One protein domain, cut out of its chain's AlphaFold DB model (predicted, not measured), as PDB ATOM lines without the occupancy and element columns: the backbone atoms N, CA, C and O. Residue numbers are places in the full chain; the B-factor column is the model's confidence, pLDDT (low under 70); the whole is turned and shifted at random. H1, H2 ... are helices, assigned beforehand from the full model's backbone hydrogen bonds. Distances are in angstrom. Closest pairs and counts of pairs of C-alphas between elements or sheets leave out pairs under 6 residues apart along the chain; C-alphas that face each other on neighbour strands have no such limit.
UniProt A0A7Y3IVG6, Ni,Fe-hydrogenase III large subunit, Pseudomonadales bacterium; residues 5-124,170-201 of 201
ATOM      1  N   MET A   5     197.674 167.508 124.146       93.06
ATOM      2  CA  MET A   5     197.705 168.418 122.995       93.06
ATOM      3  C   MET A   5     196.987 167.885 121.743       93.06
ATOM      4  O   MET A   5     196.587 168.687 120.906       93.06
ATOM      5  N   LEU A   6     196.819 166.563 121.606       95.12
ATOM      6  CA  LEU A   6     196.158 165.936 120.453       95.12
ATOM      7  C   LEU A   6     194.642 165.798 120.636       95.12
ATOM      8  O   LEU A   6     193.919 165.632 119.656       95.12
ATOM      9  N   ILE A   7     194.140 165.891 121.872       95.06
ATOM     10  CA  ILE A   7     192.717 165.685 122.178       95.06
ATOM     11  C   ILE A   7     191.804 166.619 121.360       95.06
ATOM     12  O   ILE A   7     190.844 166.115 120.775       95.06
ATOM     13  N   PRO A   8     192.078 167.936 121.227       95.69
ATOM     14  CA  PRO A   8     191.233 168.818 120.418       95.69
ATOM     15  C   PRO A   8     191.159 168.413 118.937       95.69
ATOM     16  O   PRO A   8     190.106 168.528 118.312       95.69
ATOM     17  N   GLU A   9     192.262 167.917 118.371       96.81
ATOM     18  CA  GLU A   9     192.309 167.440 116.984       96.81
ATOM     19  C   GLU A   9     191.482 166.160 116.804       96.81
ATOM     20  O   GLU A   9     190.745 166.019 115.824       96.81
ATOM     21  N   TRP A  10     191.560 165.237 117.764       97.31
ATOM     22  CA  TRP A  10     190.770 164.009 117.742       97.31
ATOM     23  C   TRP A  10     189.280 164.281 117.902       97.31
ATOM     24  O   TRP A  10     188.493 163.705 117.156       97.31
ATOM     25  N   LEU A  11     188.882 165.198 118.789       96.62
ATOM     26  CA  LEU A  11     187.482 165.615 118.920       96.62
ATOM     27  C   LEU A  11     186.944 166.182 117.597       96.62
ATOM     28  O   LEU A  11     185.897 165.749 117.126       96.62
ATOM     29  N   LYS A  12     187.713 167.045 116.924       97.25
ATOM     30  CA  LYS A  12     187.355 167.550 115.588       97.25
ATOM     31  C   LYS A  12     187.269 166.435 114.534       97.25
ATOM     32  O   LYS A  12     186.445 166.490 113.622       97.25
ATOM     33  N   SER A  13     188.123 165.421 114.640       97.62
ATOM     34  CA  SER A  13     188.084 164.253 113.754       97.62
ATOM     35  C   SER A  13     186.841 163.392 113.997       97.62
ATOM     36  O   SER A  13     186.262 162.895 113.035       97.62
ATOM     37  N   LEU A  14     186.399 163.257 115.253       98.00
ATOM     38  CA  LEU A  14     185.158 162.570 115.613       98.00
ATOM     39  C   LEU A  14     183.926 163.299 115.066       98.00
ATOM     40  O   LEU A  14     183.071 162.646 114.478       98.00
ATOM     41  N   GLU A  15     183.869 164.630 115.172       97.69
ATOM     42  CA  GLU A  15     182.789 165.436 114.577       97.69
ATOM     43  C   GLU A  15     182.699 165.217 113.063       97.69
ATOM     44  O   GLU A  15     181.622 164.986 112.513       97.69
ATOM     45  N   ARG A  16     183.845 165.239 112.370       98.00
ATOM     46  CA  ARG A  16     183.891 164.961 110.930       98.00
ATOM     47  C   ARG A  16     183.415 163.542 110.614       98.00
ATOM     48  O   ARG A  16     182.639 163.364 109.678       98.00
ATOM     49  N   LEU A  17     183.882 162.552 111.374       98.12
ATOM     50  CA  LEU A  17     183.499 161.156 111.185       98.12
ATOM     51  C   LEU A  17     181.993 160.961 111.389       98.12
ATOM     52  O   LEU A  17     181.369 160.254 110.607       98.12
ATOM     53  N   GLU A  18     181.392 161.618 112.382       98.38
ATOM     54  CA  GLU A  18     179.943 161.588 112.605       98.38
ATOM     55  C   GLU A  18     179.178 162.080 111.372       98.38
ATOM     56  O   GLU A  18     178.267 161.399 110.903       98.38
ATOM     57  N   GLN A  19     179.593 163.210 110.788       98.38
ATOM     58  CA  GLN A  19     178.964 163.743 109.574       98.38
ATOM     59  C   GLN A  19     179.122 162.803 108.373       98.38
ATOM     60  O   GLN A  19     178.172 162.607 107.614       98.38
ATOM     61  N   GLU A  20     180.299 162.197 108.197       98.31
ATOM     62  CA  GLU A  20     180.535 161.220 107.129       98.31
ATOM     63  C   GLU A  20     179.652 159.974 107.310       98.31
ATOM     64  O   GLU A  20     179.048 159.503 106.347       98.31
ATOM     65  N   VAL A  21     179.508 159.476 108.542       98.31
ATOM     66  CA  VAL A  21     178.645 158.330 108.859       98.31
ATOM     67  C   VAL A  21     177.177 158.646 108.594       98.31
ATOM     68  O   VAL A  21     176.512 157.857 107.923       98.31
ATOM     69  N   LEU A  22     176.680 159.798 109.056       98.25
ATOM     70  CA  LEU A  22     175.303 160.235 108.811       98.25
ATOM     71  C   LEU A  22     175.020 160.395 107.314       98.25
ATOM     72  O   LEU A  22     173.966 159.984 106.830       98.25
ATOM     73  N   TRP A  23     175.980 160.932 106.559       98.00
ATOM     74  CA  TRP A  23     175.863 161.041 105.109       98.00
ATOM     75  C   TRP A  23     175.784 159.664 104.434       98.00
ATOM     76  O   TRP A  23     174.906 159.449 103.597       98.00
ATOM     77  N   ILE A  24     176.649 158.710 104.809       97.50
ATOM     78  CA  ILE A  24     176.611 157.338 104.270       97.50
ATOM     79  C   ILE A  24     175.289 156.653 104.634       97.50
ATOM     80  O   ILE A  24     174.684 156.016 103.771       97.50
ATOM     81  N   GLN A  25     174.836 156.791 105.881       97.31
ATOM     82  CA  GLN A  25     173.575 156.218 106.346       97.31
ATOM     83  C   GLN A  25     172.400 156.737 105.513       97.31
ATOM     84  O   GLN A  25     171.625 155.945 104.984       97.31
ATOM     85  N   HIS A  26     172.315 158.053 105.326       96.81
ATOM     86  CA  HIS A  26     171.262 158.668 104.530       96.81
ATOM     87  C   HIS A  26     171.279 158.168 103.076       96.81
ATOM     88  O   HIS A  26     170.251 157.759 102.542       96.81
ATOM     89  N   ARG A  27     172.463 158.092 102.448       96.00
ATOM     90  CA  ARG A  27     172.599 157.536 101.090       96.00
ATOM     91  C   ARG A  27     172.189 156.071 101.000       96.00
ATOM     92  O   ARG A  27     171.653 155.660  99.974       96.00
ATOM     93  N   PHE A  28     172.474 155.287 102.034       93.94
ATOM     94  CA  PHE A  28     172.049 153.896 102.113       93.94
ATOM     95  C   PHE A  28     170.519 153.789 102.186       93.94
ATOM     96  O   PHE A  28     169.930 153.007 101.440       93.94
ATOM     97  N   GLU A  29     169.878 154.591 103.036       93.12
ATOM     98  CA  GLU A  29     168.422 154.603 103.235       93.12
ATOM     99  C   GLU A  29     167.656 155.050 101.978       93.12
ATOM    100  O   GLU A  29     166.625 154.468 101.650       93.12
ATOM    101  N   GLU A  30     168.180 156.019 101.224       95.06
ATOM    102  CA  GLU A  30     167.542 156.516  99.994       95.06
ATOM    103  C   GLU A  30     167.719 155.594  98.775       95.06
ATOM    104  O   GLU A  30     167.014 155.728  97.769       95.06
ATOM    105  N   HIS A  31     168.667 154.654  98.817       95.06
ATOM    106  CA  HIS A  31     168.976 153.816  97.665       95.06
ATOM    107  C   HIS A  31     167.993 152.640  97.542       95.06
ATOM    108  O   HIS A  31     168.281 151.524  97.978       95.06
ATOM    109  N   GLY A  32     166.864 152.859  96.858       91.81
ATOM    110  CA  GLY A  32     165.782 151.869  96.705       91.81
ATOM    111  C   GLY A  32     166.247 150.463  96.303       91.81
ATOM    112  O   GLY A  32     165.949 149.497  96.993       91.81
ATOM    113  N   GLY A  33     167.105 150.337  95.283       90.94
ATOM    114  CA  GLY A  33     167.606 149.020  94.853       90.94
ATOM    115  C   GLY A  33     168.512 148.297  95.865       90.94
ATOM    116  O   GLY A  33     168.737 147.099  95.728       90.94
ATOM    117  N   MET A  34     169.055 148.997  96.869       90.06
ATOM    118  CA  MET A  34     169.753 148.354  97.991       90.06
ATOM    119  C   MET A  34     168.741 147.930  99.048       90.06
ATOM    120  O   MET A  34     168.815 146.799  99.516       90.06
ATOM    121  N   GLN A  35     167.777 148.794  99.377       94.19
ATOM    122  CA  GLN A  35     166.713 148.472 100.329       94.19
ATOM    123  C   GLN A  35     165.940 147.219  99.902       94.19
ATOM    124  O   GLN A  35     165.791 146.309 100.715       94.19
ATOM    125  N   ASP A  36     165.593 147.100  98.616       92.81
ATOM    126  CA  ASP A  36     164.922 145.922  98.044       92.81
ATOM    127  C   ASP A  36     165.697 144.613  98.259       92.81
ATOM    128  O   ASP A  36     165.102 143.544  98.336       92.81
ATOM    129  N   ARG A  37     167.032 144.677  98.349       93.50
ATOM    130  CA  ARG A  37     167.881 143.500  98.585       93.50
ATOM    131  C   ARG A  37     168.125 143.207 100.060       93.50
ATOM    132  O   ARG A  37     168.567 142.107 100.382       93.50
ATOM    133  N   PHE A  38     167.954 144.189 100.938       96.19
ATOM    134  CA  PHE A  38     168.336 144.091 102.349       96.19
ATOM    135  C   PHE A  38     167.126 143.795 103.235       96.19
ATOM    136  O   PHE A  38     167.253 143.039 104.199       96.19
ATOM    137  N   LEU A  39     165.977 144.392 102.915       96.50
ATOM    138  CA  LEU A  39     164.727 144.196 103.637       96.50
ATOM    139  C   LEU A  39     164.182 142.794 103.373       96.50
ATOM    140  O   LEU A  39     164.047 142.379 102.226       96.50
ATOM    141  N   GLY A  40     163.867 142.061 104.439       96.19
ATOM    142  CA  GLY A  40     163.331 140.699 104.353       96.19
ATOM    143  C   GLY A  40     164.344 139.618 103.950       96.19
ATOM    144  O   GLY A  40     163.991 138.440 103.925       96.19
ATOM    145  N   THR A  41     165.596 139.985 103.674       97.69
ATOM    146  CA  THR A  41     166.665 139.047 103.318       97.69
ATOM    147  C   THR A  41     167.400 138.585 104.567       97.69
ATOM    148  O   THR A  41     167.807 139.398 105.401       97.69
ATOM    149  N   GLY A  42     167.660 137.284 104.690       97.69
ATOM    150  CA  GLY A  42     168.464 136.770 105.798       97.69
ATOM    151  C   GLY A  42     167.812 136.904 107.176       97.69
ATOM    152  O   GLY A  42     168.525 137.225 108.133       97.69
ATOM    153  N   CYS A  43     166.488 136.767 107.258       98.19
ATOM    154  CA  CYS A  43     165.704 136.972 108.476       98.19
ATOM    155  C   CYS A  43     165.998 135.927 109.559       98.19
ATOM    156  O   CYS A  43     166.057 134.730 109.286       98.19
ATOM    157  N   VAL A  44     166.084 136.377 110.810       98.38
ATOM    158  CA  VAL A  44     166.109 135.522 112.003       98.38
ATOM    159  C   VAL A  44     165.060 136.029 112.982       98.38
ATOM    160  O   VAL A  44     165.122 137.173 113.427       98.38
ATOM    161  N   THR A  45     164.083 135.193 113.330       98.25
ATOM    162  CA  THR A  45     163.042 135.603 114.278       98.25
ATOM    163  C   THR A  45     163.601 135.702 115.701       98.25
ATOM    164  O   THR A  45     164.567 135.002 116.028       98.25
ATOM    165  N   PRO A  46     162.995 136.516 116.583       98.50
ATOM    166  CA  PRO A  46     163.406 136.573 117.981       98.50
ATOM    167  C   PRO A  46     163.388 135.230 118.703       98.50
ATOM    168  O   PRO A  46     164.295 134.945 119.478       98.50
ATOM    169  N   GLU A  47     162.409 134.383 118.404       98.44
ATOM    170  CA  GLU A  47     162.267 133.062 119.014       98.44
ATOM    171  C   GLU A  47     163.388 132.120 118.558       98.44
ATOM    172  O   GLU A  47     163.965 131.392 119.366       98.44
ATOM    173  N   LEU A  48     163.749 132.164 117.268       97.81
ATOM    174  CA  LEU A  48     164.865 131.383 116.742       97.81
ATOM    175  C   LEU A  48     166.196 131.878 117.320       97.81
ATOM    176  O   LEU A  48     167.005 131.068 117.775       97.81
ATOM    177  N   ALA A  49     166.395 133.198 117.342       98.06
ATOM    178  CA  ALA A  49     167.569 133.831 117.927       98.06
ATOM    179  C   ALA A  49     167.751 133.430 119.396       98.06
ATOM    180  O   ALA A  49     168.853 133.052 119.782       98.06
ATOM    181  N   GLU A  50     166.683 133.439 120.192       97.62
ATOM    182  CA  GLU A  50     166.712 132.982 121.584       97.62
ATOM    183  C   GLU A  50     167.056 131.489 121.678       97.62
ATOM    184  O   GLU A  50     167.969 131.109 122.411       97.62
ATOM    185  N   SER A  51     166.387 130.643 120.885       97.38
ATOM    186  CA  SER A  51     166.574 129.185 120.933       97.38
ATOM    187  C   SER A  51     167.997 128.728 120.592       97.38
ATOM    188  O   SER A  51     168.476 127.740 121.146       97.38
ATOM    189  N   LEU A  52     168.683 129.460 119.708       96.50
ATOM    190  CA  LEU A  52     170.062 129.186 119.295       96.50
ATOM    191  C   LEU A  52     171.089 130.038 120.063       96.50
ATOM    192  O   LEU A  52     172.292 129.931 119.827       96.50
ATOM    193  N   GLY A  53     170.632 130.892 120.984       95.69
ATOM    194  CA  GLY A  53     171.478 131.803 121.752       95.69
ATOM    195  C   GLY A  53     172.222 132.834 120.893       95.69
ATOM    196  O   GLY A  53     173.334 133.232 121.230       95.69
ATOM    197  N   LEU A  54     171.638 133.271 119.776       97.19
ATOM    198  CA  LEU A  54     172.220 134.310 118.934       97.19
ATOM    199  C   LEU A  54     172.488 135.571 119.767       97.19
ATOM    200  O   LEU A  54     171.589 136.112 120.405       97.19
ATOM    201  N   SER A  55     173.714 136.083 119.732       95.25
ATOM    202  CA  SER A  55     174.116 137.214 120.576       95.25
ATOM    203  C   SER A  55     174.801 138.329 119.785       95.25
ATOM    204  O   SER A  55     174.962 138.257 118.560       95.25
ATOM    205  N   GLY A  56     175.170 139.405 120.487       96.56
ATOM    206  CA  GLY A  56     175.868 140.544 119.901       96.56
ATOM    207  C   GLY A  56     175.028 141.295 118.875       96.56
ATOM    208  O   GLY A  56     173.813 141.412 119.021       96.56
ATOM    209  N   LEU A  57     175.669 141.780 117.807       97.62
ATOM    210  CA  LEU A  57     174.989 142.567 116.772       97.62
ATOM    211  C   LEU A  57     173.810 141.806 116.147       97.62
ATOM    212  O   LEU A  57     172.713 142.346 116.025       97.62
ATOM    213  N   ALA A  58     174.040 140.562 115.724       97.75
ATOM    214  CA  ALA A  58     173.013 139.775 115.049       97.75
ATOM    215  C   ALA A  58     171.878 139.390 116.012       97.75
ATOM    216  O   ALA A  58     170.711 139.434 115.621       97.75
ATOM    217  N   GLY A  59     172.207 139.099 117.277       98.06
ATOM    218  CA  GLY A  59     171.216 138.871 118.329       98.06
ATOM    219  C   GLY A  59     170.349 140.103 118.559       98.06
ATOM    220  O   GLY A  59     169.124 140.021 118.488       98.06
ATOM    221  N   ARG A  60     170.972 141.271 118.741       98.44
ATOM    222  CA  ARG A  60     170.266 142.545 118.917       98.44
ATOM    223  C   ARG A  60     169.429 142.940 117.703       98.44
ATOM    224  O   ARG A  60     168.389 143.564 117.880       98.44
ATOM    225  N   ALA A  61     169.828 142.553 116.490       98.44
ATOM    226  CA  ALA A  61     169.017 142.742 115.282       98.44
ATOM    227  C   ALA A  61     167.759 141.859 115.257       98.44
ATOM    228  O   ALA A  61     166.802 142.173 114.553       98.44
ATOM    229  N   SER A  62     167.779 140.783 116.043       98.50
ATOM    230  CA  SER A  62     166.767 139.731 116.121       98.50
ATOM    231  C   SER A  62     166.130 139.691 117.519       98.50
ATOM    232  O   SER A  62     165.826 138.638 118.057       98.50
ATOM    233  N   GLY A  63     165.977 140.841 118.170       98.19
ATOM    234  CA  GLY A  63     165.204 141.009 119.400       98.19
ATOM    235  C   GLY A  63     165.921 140.671 120.706       98.19
ATOM    236  O   GLY A  63     165.333 140.881 121.767       98.19
ATOM    237  N   GLN A  64     167.169 140.198 120.669       97.81
ATOM    238  CA  GLN A  64     167.914 139.833 121.879       97.81
ATOM    239  C   GLN A  64     168.438 141.092 122.576       97.81
ATOM    240  O   GLN A  64     169.395 141.720 122.130       97.81
ATOM    241  N   ASN A  65     167.801 141.486 123.680       96.69
ATOM    242  CA  ASN A  65     168.101 142.729 124.397       96.69
ATOM    243  C   ASN A  65     169.256 142.574 125.407       96.69
ATOM    244  O   ASN A  65     169.082 142.816 126.605       96.69
ATOM    245  N   TYR A  66     170.431 142.176 124.918       95.31
ATOM    246  CA  TYR A  66     171.622 141.951 125.740       95.31
ATOM    247  C   TYR A  66     172.874 142.622 125.152       95.31
ATOM    248  O   TYR A  66     173.127 142.567 123.943       95.31
ATOM    249  N   ASP A  67     173.655 143.267 126.017       95.88
ATOM    250  CA  ASP A  67     174.959 143.859 125.716       95.88
ATOM    251  C   ASP A  67     175.806 143.887 126.994       95.88
ATOM    252  O   ASP A  67     175.421 144.515 127.985       95.88
ATOM    253  N   ILE A  68     176.977 143.243 126.978       94.94
ATOM    254  CA  ILE A  68     177.812 143.088 128.183       94.94
ATOM    255  C   ILE A  68     178.183 144.449 128.783       94.94
ATOM    256  O   ILE A  68     178.250 144.583 130.005       94.94
ATOM    257  N   ARG A  69     178.375 145.480 127.948       94.81
ATOM    258  CA  ARG A  69     178.777 146.824 128.395       94.81
ATOM    259  C   ARG A  69     177.709 147.480 129.261       94.81
ATOM    260  O   ARG A  69     178.047 148.237 130.163       94.81
ATOM    261  N   VAL A  70     176.437 147.194 128.982       94.38
ATOM    262  CA  VAL A  70     175.289 147.779 129.684       94.38
ATOM    263  C   VAL A  70     174.836 146.878 130.830       94.38
ATOM    264  O   VAL A  70     174.583 147.357 131.930       94.38
ATOM    265  N   ASP A  71     174.762 145.568 130.595       94.62
ATOM    266  CA  ASP A  71     174.094 144.632 131.504       94.62
ATOM    267  C   ASP A  71     174.971 144.128 132.659       94.62
ATOM    268  O   ASP A  71     174.446 143.595 133.633       94.62
ATOM    269  N   THR A  72     176.297 144.288 132.585       91.50
ATOM    270  CA  THR A  72     177.213 143.770 133.623       91.50
ATOM    271  C   THR A  72     177.747 144.826 134.588       91.50
ATOM    272  O   THR A  72     178.401 144.477 135.569       91.50
ATOM    273  N   GLY A  73     177.491 146.116 134.339       85.19
ATOM    274  CA  GLY A  73     177.997 147.201 135.189       85.19
ATOM    275  C   GLY A  73     179.528 147.320 135.199       85.19
ATOM    276  O   GLY A  73     180.107 147.802 136.172       85.19
ATOM    277  N   MET A  74     180.201 146.877 134.135       87.25
ATOM    278  CA  MET A  74     181.658 146.956 134.033       87.25
ATOM    279  C   MET A  74     182.157 148.385 133.795       87.25
ATOM    280  O   MET A  74     181.572 149.161 133.036       87.25
ATOM    281  N   ALA A  75     183.288 148.732 134.408       88.12
ATOM    282  CA  ALA A  75     184.000 149.960 134.078       88.12
ATOM    283  C   ALA A  75     184.612 149.871 132.659       88.12
ATOM    284  O   ALA A  75     185.045 148.792 132.253       88.12
ATOM    285  N   PRO A  76     184.693 150.982 131.906       90.88
ATOM    286  CA  PRO A  76     184.178 152.311 132.245       90.88
ATOM    287  C   PRO A  76     182.679 152.488 131.938       90.88
ATOM    288  O   PRO A  76     182.093 153.489 132.337       90.88
ATOM    289  N   TYR A  77     182.048 151.532 131.249       92.00
ATOM    290  CA  TYR A  77     180.697 151.667 130.692       92.00
ATOM    291  C   TYR A  77     179.599 151.917 131.727       92.00
ATOM    292  O   TYR A  77     178.653 152.633 131.424       92.00
ATOM    293  N   ALA A  78     179.755 151.429 132.959       89.12
ATOM    294  CA  ALA A  78     178.826 151.686 134.062       89.12
ATOM    295  C   ALA A  78     178.597 153.178 134.369       89.12
ATOM    296  O   ALA A  78     177.593 153.532 134.979       89.12
ATOM    297  N   GLN A  79     179.541 154.041 133.989       87.69
ATOM    298  CA  GLN A  79     179.482 155.488 134.216       87.69
ATOM    299  C   GLN A  79     179.101 156.265 132.949       87.69
ATOM    300  O   GLN A  79     179.020 157.491 132.984       87.69
ATOM    301  N   LEU A  80     178.896 155.571 131.826       89.12
ATOM    302  CA  LEU A  80     178.603 156.168 130.529       89.12
ATOM    303  C   LEU A  80     177.134 155.935 130.170       89.12
ATOM    304  O   LEU A  80     176.576 154.869 130.422       89.12
ATOM    305  N   ASN A  81     176.515 156.918 129.517       85.25
ATOM    306  CA  ASN A  81     175.139 156.804 129.029       85.25
ATOM    307  C   ASN A  81     175.101 155.991 127.724       85.25
ATOM    308  O   ASN A  81     174.934 156.542 126.638       85.25
ATOM    309  N   LEU A  82     175.304 154.676 127.828       90.62
ATOM    310  CA  LEU A  82     175.234 153.748 126.702       90.62
ATOM    311  C   LEU A  82     173.849 153.097 126.619       90.62
ATOM    312  O   LEU A  82     173.380 152.469 127.567       90.62
ATOM    313  N   HIS A  83     173.216 153.202 125.453       91.62
ATOM    314  CA  HIS A  83     171.926 152.579 125.171       91.62
ATOM    315  C   HIS A  83     172.085 151.404 124.207       91.62
ATOM    316  O   HIS A  83     172.778 151.506 123.192       91.62
ATOM    317  N   LYS A  84     171.405 150.293 124.507       94.38
ATOM    318  CA  LYS A  84     171.362 149.121 123.628       94.38
ATOM    319  C   LYS A  84     170.544 149.440 122.379       94.38
ATOM    320  O   LYS A  84     169.425 149.934 122.480       94.38
ATOM    321  N   GLN A  85     171.090 149.119 121.213       96.12
ATOM    322  CA  GLN A  85     170.387 149.222 119.936       96.12
ATOM    323  C   GLN A  85     169.738 147.876 119.643       96.12
ATOM    324  O   GLN A  85     170.459 146.906 119.445       96.12
ATOM    325  N   VAL A  86     168.406 147.793 119.660       97.94
ATOM    326  CA  VAL A  86     167.675 146.529 119.474       97.94
ATOM    327  C   VAL A  86     166.626 146.693 118.386       97.94
ATOM    328  O   VAL A  86     165.903 147.686 118.338       97.94
ATOM    329  N   ARG A  87     166.548 145.688 117.522       98.31
ATOM    330  CA  ARG A  87     165.589 145.543 116.427       98.31
ATOM    331  C   ARG A  87     164.978 144.151 116.481       98.31
ATOM    332  O   ARG A  87     165.490 143.301 117.197       98.31
ATOM    333  N   ARG A  88     163.849 143.924 115.813       98.38
ATOM    334  CA  ARG A  88     163.125 142.631 115.852       98.38
ATOM    335  C   ARG A  88     162.964 141.993 114.478       98.38
ATOM    336  O   ARG A  88     162.547 140.845 114.401       98.38
ATOM    337  N   GLU A  89     163.263 142.742 113.428       98.31
ATOM    338  CA  GLU A  89     163.087 142.358 112.035       98.31
ATOM    339  C   GLU A  89     164.069 141.246 111.636       98.31
ATOM    340  O   GLU A  89     163.722 140.385 110.834       98.31
ATOM    341  N   GLY A  90     165.271 141.222 112.227       97.88
ATOM    342  CA  GLY A  90     166.223 140.120 112.081       97.88
ATOM    343  C   GLY A  90     166.811 139.945 110.681       97.88
ATOM    344  O   GLY A  90     167.519 138.968 110.451       97.88
ATOM    345  N   ASP A  91     166.535 140.851 109.749       98.25
ATOM    346  CA  ASP A  91     167.025 140.825 108.374       98.25
ATOM    347  C   ASP A  91     168.379 141.543 108.226       98.25
ATOM    348  O   ASP A  91     168.988 142.049 109.181       98.25
ATOM    349  N   VAL A  92     168.902 141.551 107.000       98.31
ATOM    350  CA  VAL A  92     170.144 142.256 106.670       98.31
ATOM    351  C   VAL A  92     170.012 143.757 106.966       98.31
ATOM    352  O   VAL A  92     170.956 144.347 107.500       98.31
ATOM    353  N   ALA A  93     168.865 144.373 106.663       97.69
ATOM    354  CA  ALA A  93     168.629 145.794 106.916       97.69
ATOM    355  C   ALA A  93     168.724 146.139 108.413       97.69
ATOM    356  O   ALA A  93     169.434 147.078 108.779       97.69
ATOM    357  N   ALA A  94     168.109 145.346 109.290       98.19
ATOM    358  CA  ALA A  94     168.162 145.522 110.737       98.19
ATOM    359  C   ALA A  94     169.592 145.421 111.276       98.19
ATOM    360  O   ALA A  94     170.018 146.263 112.075       98.19
ATOM    361  N   ARG A  95     170.374 144.441 110.798       98.31
ATOM    362  CA  ARG A  95     171.796 144.304 111.166       98.31
ATOM    363  C   ARG A  95     172.618 145.524 110.745       98.31
ATOM    364  O   ARG A  95     173.469 145.981 111.508       98.31
ATOM    365  N   VAL A  96     172.357 146.084 109.564       97.56
ATOM    366  CA  VAL A  96     173.037 147.294 109.067       97.56
ATOM    367  C   VAL A  96     172.618 148.542 109.844       97.56
ATOM    368  O   VAL A  96     173.466 149.351 110.209       97.56
ATOM    369  N   GLN A  97     171.336 148.687 110.168       97.38
ATOM    370  CA  GLN A  97     170.847 149.814 110.962       97.38
ATOM    371  C   GLN A  97     171.453 149.820 112.371       97.38
ATOM    372  O   GLN A  97     171.858 150.875 112.856       97.38
ATOM    373  N   ILE A  98     171.596 148.650 113.006       97.81
ATOM    374  CA  ILE A  98     172.321 148.548 114.281       97.81
ATOM    375  C   ILE A  98     173.788 148.949 114.110       97.81
ATOM    376  O   ILE A  98     174.302 149.669 114.960       97.81
ATOM    377  N   ARG A  99     174.465 148.570 113.012       97.12
ATOM    378  CA  ARG A  99     175.854 149.007 112.751       97.12
ATOM    379  C   ARG A  99     175.984 150.526 112.726       97.12
ATOM    380  O   ARG A  99     176.894 151.048 113.362       97.12
ATOM    381  N   PHE A 100     175.098 151.224 112.014       97.94
ATOM    382  CA  PHE A 100     175.111 152.689 111.982       97.94
ATOM    383  C   PHE A 100     174.869 153.280 113.373       97.94
ATOM    384  O   PHE A 100     175.644 154.122 113.824       97.94
ATOM    385  N   ALA A 101     173.861 152.783 114.090       97.38
ATOM    386  CA  ALA A 101     173.535 153.269 115.426       97.38
ATOM    387  C   ALA A 101     174.671 153.026 116.444       97.38
ATOM    388  O   ALA A 101     174.998 153.909 117.239       97.38
ATOM    389  N   GLU A 102     175.318 151.859 116.406       97.31
ATOM    390  CA  GLU A 102     176.468 151.538 117.258       97.31
ATOM    391  C   GLU A 102     177.721 152.330 116.878       97.31
ATOM    392  O   GLU A 102     178.500 152.685 117.763       97.31
ATOM    393  N   LEU A 103     177.922 152.636 115.593       97.19
ATOM    394  CA  LEU A 103     179.031 153.473 115.141       97.19
ATOM    395  C   LEU A 103     178.877 154.907 115.661       97.19
ATOM    396  O   LEU A 103     179.811 155.432 116.265       97.19
ATOM    397  N   LEU A 104     177.687 155.496 115.520       97.56
ATOM    398  CA  LEU A 104     177.366 156.813 116.083       97.56
ATOM    399  C   LEU A 104     177.509 156.816 117.612       97.56
ATOM    400  O   LEU A 104     178.162 157.695 118.175       97.56
ATOM    401  N   SER A 105     177.001 155.778 118.284       96.19
ATOM    402  CA  SER A 105     177.167 155.616 119.736       96.19
ATOM    403  C   SER A 105     178.646 155.516 120.130       96.19
ATOM    404  O   SER A 105     179.064 156.092 121.130       96.19
ATOM    405  N   SER A 106     179.469 154.823 119.339       96.38
ATOM    406  CA  SER A 106     180.910 154.688 119.593       96.38
ATOM    407  C   SER A 106     181.650 156.016 119.434       96.38
ATOM    408  O   SER A 106     182.536 156.314 120.235       96.38
ATOM    409  N   ILE A 107     181.272 156.833 118.446       97.38
ATOM    410  CA  ILE A 107     181.815 158.186 118.253       97.38
ATOM    411  C   ILE A 107     181.499 159.056 119.475       97.38
ATOM    412  O   ILE A 107     182.407 159.647 120.063       97.38
ATOM    413  N   GLN A 108     180.239 159.057 119.918       95.31
ATOM    414  CA  GLN A 108     179.795 159.808 121.094       95.31
ATOM    415  C   GLN A 108     180.507 159.355 122.373       95.31
ATOM    416  O   GLN A 108     181.022 160.189 123.119       95.31
ATOM    417  N   LEU A 109     180.592 158.041 122.615       95.06
ATOM    418  CA  LEU A 109     181.307 157.485 123.768       95.06
ATOM    419  C   LEU A 109     182.790 157.857 123.750       95.06
ATOM    420  O   LEU A 109     183.345 158.207 124.789       95.06
ATOM    421  N   THR A 110     183.434 157.809 122.583       95.62
ATOM    422  CA  THR A 110     184.845 158.195 122.448       95.62
ATOM    423  C   THR A 110     185.031 159.674 122.780       95.62
ATOM    424  O   THR A 110     185.951 160.018 123.519       95.62
ATOM    425  N   GLY A 111     184.133 160.545 122.309       95.06
ATOM    426  CA  GLY A 111     184.140 161.968 122.649       95.06
ATOM    427  C   GLY A 111     183.970 162.223 124.150       95.06
ATOM    428  O   GLY A 111     184.743 162.985 124.730       95.06
ATOM    429  N   GLN A 112     183.019 161.538 124.798       93.69
ATOM    430  CA  GLN A 112     182.818 161.613 126.252       93.69
ATOM    431  C   GLN A 112     184.074 161.173 127.011       93.69
ATOM    432  O   GLN A 112     184.562 161.912 127.861       93.69
ATOM    433  N   LEU A 113     184.637 160.014 126.655       93.56
ATOM    434  CA  LEU A 113     185.837 159.476 127.297       93.56
ATOM    435  C   LEU A 113     187.031 160.421 127.163       93.56
ATOM    436  O   LEU A 113     187.705 160.664 128.158       93.56
ATOM    437  N   LEU A 114     187.270 160.979 125.972       93.75
ATOM    438  CA  LEU A 114     188.343 161.951 125.738       93.75
ATOM    439  C   LEU A 114     188.155 163.238 126.553       93.75
ATOM    440  O   LEU A 114     189.138 163.797 127.037       93.75
ATOM    441  N   ALA A 115     186.912 163.694 126.725       89.69
ATOM    442  CA  ALA A 115     186.595 164.884 127.508       89.69
ATOM    443  C   ALA A 115     186.728 164.668 129.027       89.69
ATOM    444  O   ALA A 115     186.938 165.634 129.761       89.69
ATOM    445  N   THR A 116     186.618 163.423 129.506       88.94
ATOM    446  CA  THR A 116     186.609 163.084 130.939       88.94
ATOM    447  C   THR A 116     187.756 162.165 131.360       88.94
ATOM    448  O   THR A 116     187.625 161.455 132.359       88.94
ATOM    449  N   LEU A 117     188.869 162.134 130.615       90.44
ATOM    450  CA  LEU A 117     190.021 161.294 130.955       90.44
ATOM    451  C   LEU A 117     190.527 161.618 132.374       90.44
ATOM    452  O   LEU A 117     190.959 162.749 132.622       90.44
ATOM    453  N   PRO A 118     190.505 160.654 133.313       89.56
ATOM    454  CA  PRO A 118     191.033 160.892 134.645       89.56
ATOM    455  C   PRO A 118     192.568 160.953 134.598       89.56
ATOM    456  O   PRO A 118     193.194 160.180 133.866       89.56
ATOM    457  N   PRO A 119     193.206 161.826 135.395       88.94
ATOM    458  CA  PRO A 119     194.650 161.779 135.569       88.94
ATOM    459  C   PRO A 119     195.040 160.523 136.360       88.94
ATOM    460  O   PRO A 119     194.290 160.063 137.221       88.94
ATOM    461  N   GLY A 120     196.241 159.995 136.127       91.81
ATOM    462  CA  GLY A 120     196.768 158.894 136.928       91.81
ATOM    463  C   GLY A 120     197.708 157.961 136.168       91.81
ATOM    464  O   GLY A 120     198.006 158.185 134.995       91.81
ATOM    465  N   PRO A 121     198.205 156.910 136.840       92.25
ATOM    466  CA  PRO A 121     199.032 155.901 136.198       92.25
ATOM    467  C   PRO A 121     198.216 155.097 135.178       92.25
ATOM    468  O   PRO A 121     197.141 154.590 135.484       92.25
ATOM    469  N   VAL A 122     198.770 154.922 133.978       92.88
ATOM    470  CA  VAL A 122     198.187 154.091 132.903       92.88
ATOM    471  C   VAL A 122     198.743 152.663 132.882       92.88
ATOM    472  O   VAL A 122     198.416 151.871 132.002       92.88
ATOM    473  N   MET A 123     199.621 152.337 133.831       94.00
ATOM    474  CA  MET A 123     200.242 151.026 133.987       94.00
ATOM    475  C   MET A 123     200.232 150.629 135.457       94.00
ATOM    476  O   MET A 123     200.471 151.457 136.336       94.00
ATOM    477  N   VAL A 124     200.011 149.343 135.703       93.88
ATOM    478  CA  VAL A 124     200.149 148.719 137.017       93.88
ATOM    479  C   VAL A 124     201.202 147.620 136.930       93.88
ATOM    480  O   VAL A 124     201.313 146.928 135.918       93.88
ATOM    481  N   TRP A 170     177.487 131.065 114.073       95.12
ATOM    482  CA  TRP A 170     177.588 130.376 112.772       95.12
ATOM    483  C   TRP A 170     176.396 129.461 112.455       95.12
ATOM    484  O   TRP A 170     175.850 129.612 111.362       95.12
ATOM    485  N   PRO A 171     175.913 128.599 113.370       94.31
ATOM    486  CA  PRO A 171     174.727 127.778 113.109       94.31
ATOM    487  C   PRO A 171     173.490 128.601 112.726       94.31
ATOM    488  O   PRO A 171     172.688 128.192 111.895       94.31
ATOM    489  N   VAL A 172     173.343 129.809 113.278       96.94
ATOM    490  CA  VAL A 172     172.197 130.684 112.987       96.94
ATOM    491  C   VAL A 172     172.250 131.244 111.566       96.94
ATOM    492  O   VAL A 172     171.206 131.474 110.956       96.94
ATOM    493  N   LEU A 173     173.452 131.440 111.014       95.62
ATOM    494  CA  LEU A 173     173.610 131.876 109.628       95.62
ATOM    495  C   LEU A 173     172.986 130.865 108.658       95.62
ATOM    496  O   LEU A 173     172.356 131.279 107.688       95.62
ATOM    497  N   GLU A 174     173.126 129.565 108.926       93.75
ATOM    498  CA  GLU A 174     172.532 128.507 108.099       93.75
ATOM    499  C   GLU A 174     171.013 128.663 108.021       93.75
ATOM    500  O   GLU A 174     170.437 128.612 106.934       93.75
ATOM    501  N   HIS A 175     170.377 128.964 109.157       96.62
ATOM    502  CA  HIS A 175     168.945 129.236 109.200       96.62
ATOM    503  C   HIS A 175     168.564 130.526 108.479       96.62
ATOM    504  O   HIS A 175     167.561 130.547 107.773       96.62
ATOM    505  N   ALA A 176     169.369 131.582 108.616       97.12
ATOM    506  CA  ALA A 176     169.116 132.853 107.944       97.12
ATOM    507  C   ALA A 176     169.154 132.725 106.411       97.12
ATOM    508  O   ALA A 176     168.500 133.495 105.720       97.12
ATOM    509  N   ILE A 177     169.922 131.777 105.865       96.25
ATOM    510  CA  ILE A 177     170.046 131.567 104.414       96.25
ATOM    511  C   ILE A 177     168.851 130.800 103.834       96.25
ATOM    512  O   ILE A 177     168.572 130.931 102.640       96.25
ATOM    513  N   MET A 178     168.142 130.006 104.643       93.75
ATOM    514  CA  MET A 178     167.016 129.209 104.154       93.75
ATOM    515  C   MET A 178     165.955 130.093 103.495       93.75
ATOM    516  O   MET A 178     165.749 131.238 103.887       93.75
ATOM    517  N   ASP A 179     165.328 129.567 102.443       92.19
ATOM    518  CA  ASP A 179     164.275 130.237 101.669       92.19
ATOM    519  C   ASP A 179     164.685 131.550 100.963       92.19
ATOM    520  O   ASP A 179     163.843 132.225 100.369       92.19
ATOM    521  N   ASN A 180     165.980 131.891 100.943       95.25
ATOM    522  CA  ASN A 180     166.529 132.997 100.153       95.25
ATOM    523  C   ASN A 180     167.095 132.488  98.812       95.25
ATOM    524  O   ASN A 180     167.426 131.311  98.644       95.25
ATOM    525  N   ILE A 181     167.262 133.385  97.835       93.88
ATOM    526  CA  ILE A 181     167.923 133.042  96.569       93.88
ATOM    527  C   ILE A 181     169.442 132.917  96.751       93.88
ATOM    528  O   ILE A 181     170.058 133.606  97.561       93.88
ATOM    529  N   VAL A 182     170.089 132.098  95.913       94.00
ATOM    530  CA  VAL A 182     171.552 131.876  95.956       94.00
ATOM    531  C   VAL A 182     172.347 133.188  95.866       94.00
ATOM    532  O   VAL A 182     173.390 133.328  96.502       94.00
ATOM    533  N   ALA A 183     171.849 134.173  95.110       94.25
ATOM    534  CA  ALA A 183     172.504 135.471  94.940       94.25
ATOM    535  C   ALA A 183     172.565 136.318  96.228       94.25
ATOM    536  O   ALA A 183     173.370 137.253  96.297       94.25
ATOM    537  N   ASP A 184     171.758 135.992  97.240       95.56
ATOM    538  CA  ASP A 184     171.729 136.704  98.518       95.56
ATOM    539  C   ASP A 184     172.626 136.070  99.577       95.56
ATOM    540  O   ASP A 184     172.979 136.740 100.546       95.56
ATOM    541  N   PHE A 185     173.120 134.846  99.363       95.44
ATOM    542  CA  PHE A 185     174.058 134.201 100.286       95.44
ATOM    543  C   PHE A 185     175.257 135.097 100.668       95.44
ATOM    544  O   PHE A 185     175.516 135.254 101.866       95.44
ATOM    545  N   PRO A 186     175.971 135.753  99.723       96.12
ATOM    546  CA  PRO A 186     177.084 136.632 100.084       96.12
ATOM    547  C   PRO A 186     176.650 137.830 100.936       96.12
ATOM    548  O   PRO A 186     177.394 138.257 101.819       96.12
ATOM    549  N   LEU A 187     175.450 138.364 100.684       96.69
ATOM    550  CA  LEU A 187     174.896 139.496 101.419       96.69
ATOM    551  C   LEU A 187     174.535 139.090 102.852       96.69
ATOM    552  O   LEU A 187     174.947 139.761 103.802       96.69
ATOM    553  N   ILE A 188     173.847 137.957 103.013       97.88
ATOM    554  CA  ILE A 188     173.482 137.401 104.319       97.88
ATOM    555  C   ILE A 188     174.752 137.110 105.119       97.88
ATOM    556  O   ILE A 188     174.925 137.686 106.192       97.88
ATOM    557  N   ASN A 189     175.696 136.340 104.570       97.00
ATOM    558  CA  ASN A 189     176.962 136.023 105.239       97.00
ATOM    559  C   ASN A 189     177.705 137.294 105.687       97.00
ATOM    560  O   ASN A 189     178.104 137.437 106.848       97.00
ATOM    561  N   LYS A 190     177.827 138.288 104.794       96.44
ATOM    562  CA  LYS A 190     178.537 139.525 105.126       96.44
ATOM    563  C   LYS A 190     177.818 140.372 106.175       96.44
ATOM    564  O   LYS A 190     178.493 141.075 106.924       96.44
ATOM    565  N   SER A 191     176.492 140.287 106.270       97.56
ATOM    566  CA  SER A 191     175.713 141.019 107.276       97.56
ATOM    567  C   SER A 191     175.949 140.519 108.709       97.56
ATOM    568  O   SER A 191     175.979 141.330 109.634       97.56
ATOM    569  N   PHE A 192     176.196 139.217 108.900       97.31
ATOM    570  CA  PHE A 192     176.664 138.676 110.184       97.31
ATOM    571  C   PHE A 192     178.156 138.973 110.398       97.31
ATOM    572  O   PHE A 192     178.582 139.295 111.509       97.31
ATOM    573  N   ASN A 193     178.940 138.924 109.313       95.31
ATOM    574  CA  ASN A 193     180.375 139.223 109.269       95.31
ATOM    575  C   ASN A 193     181.211 138.351 110.220       95.31
ATOM    576  O   ASN A 193     182.183 138.847 110.795       95.31
ATOM    577  N   LEU A 194     180.826 137.087 110.413       95.50
ATOM    578  CA  LEU A 194     181.442 136.163 111.369       95.50
ATOM    579  C   LEU A 194     182.921 135.896 111.053       95.50
ATOM    580  O   LEU A 194     183.378 136.010 109.914       95.50
ATOM    581  N   ALA A 195     183.692 135.592 112.090       93.88
ATOM    582  CA  ALA A 195     185.089 135.214 111.977       93.88
ATOM    583  C   ALA A 195     185.197 133.705 111.727       93.88
ATOM    584  O   ALA A 195     184.733 132.908 112.539       93.88
ATOM    585  N   TYR A 196     185.859 133.324 110.632       91.94
ATOM    586  CA  TYR A 196     186.215 131.927 110.366       91.94
ATOM    587  C   TYR A 196     187.192 131.420 111.427       91.94
ATOM    588  O   TYR A 196     186.867 130.512 112.173       91.94
ATOM    589  N   ALA A 197     188.315 132.123 111.609       91.12
ATOM    590  CA  ALA A 197     189.286 131.773 112.644       91.12
ATOM    591  C   ALA A 197     188.669 131.764 114.049       91.12
ATOM    592  O   ALA A 197     189.016 130.911 114.843       91.12
ATOM    593  N   GLY A 198     187.735 132.676 114.347       85.88
ATOM    594  CA  GLY A 198     187.066 132.727 115.651       85.88
ATOM    595  C   GLY A 198     186.146 131.536 115.935       85.88
ATOM    596  O   GLY A 198     185.873 131.259 117.095       85.88
ATOM    597  N   HIS A 199     185.673 130.839 114.900       84.31
ATOM    598  CA  HIS A 199     184.934 129.583 115.047       84.31
ATOM    599  C   HIS A 199     185.855 128.396 115.338       84.31
ATOM    600  O   HIS A 199     185.440 127.461 116.013       84.31
ATOM    601  N   ASP A 200     187.094 128.450 114.850       83.94
ATOM    602  CA  ASP A 200     188.078 127.375 114.998       83.94
ATOM    603  C   ASP A 200     188.866 127.448 116.329       83.94
ATOM    604  O   ASP A 200     189.716 126.587 116.572       83.94
ATOM    605  N   LEU A 201     188.632 128.482 117.158       76.75
ATOM    606  CA  LEU A 201     189.306 128.720 118.452       76.75
ATOM    607  C   LEU A 201     188.781 127.844 119.604       76.75
ATOM    608  O   LEU A 201     187.569 127.545 119.646       76.75
TER     609      LEU A 201
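AT A GLANCE: This is residues 5 to 124 and 170 to 201 of the 201 residues of the protein "Ni,Fe-hydrogenase III large subunit" of Pseudomonadales bacterium (UniProt A0A7Y3IVG6). Two long helices, H1 and H6, lie side by side and run opposite ways along the long axis; short helices H2, H4 and H8 gather round the end where H6 begins. H7 folds with H8 into a hairpin, H3 and H5 are small turns, and residues 116 to 124 stick out. The printed part has 152 residues with nine named helices, H1 to H9 in chain order, and no named strand: all helix. It is only just loose, close to compact, with a radius of gyration of the C-alphas of 18.0 A and spans of 55 by 35 by 27 A.

IN THESE COORDINATES: H1, residues 5 to 30, begins at C-alpha 5 (197.705, 168.418, 122.995) and is 39.8 A long. H6, residues 92 to 115, is 34.9 A long and ends at C-alpha 115 (186.595, 164.884, 127.508). The others are H2, 32 to 38; H3, 46 to 51; H4, 56 to 61; H5, 68 to 71; H7, 170 to 177; H8, 182 to 192, 16.6 A; and H9, 196 to 199.

HOW THE PARTS SIT: H1 and H6 touch at a shallow tilt of 17 degrees, opposite ways; their closest C-alphas, of Leu 14 and Ile 107, are 6.1 A apart. H6, the hub, touches H4 at Arg 95 and Ala 61, C-alphas 5.2 A apart, with residues 94 to 99 alone. H8 touches H7, the closest C-alphas being those of Phe 185 and Ile 177, 6.3 A. H5 and H9 touch no helix. Every O i to N i+4 pair is within hydrogen-bond range in H3, H4 and H6, against 21 of 22 in H1, 2 of 3 in H2, 2 of 4 in H7 and 5 of 7 in H8.

THE WHOLE: Residues 125 to 169 are not printed; C-alphas 124 and 170 are 37.9 A apart. The link from H5 to H6 is long. No printed residue is under 70.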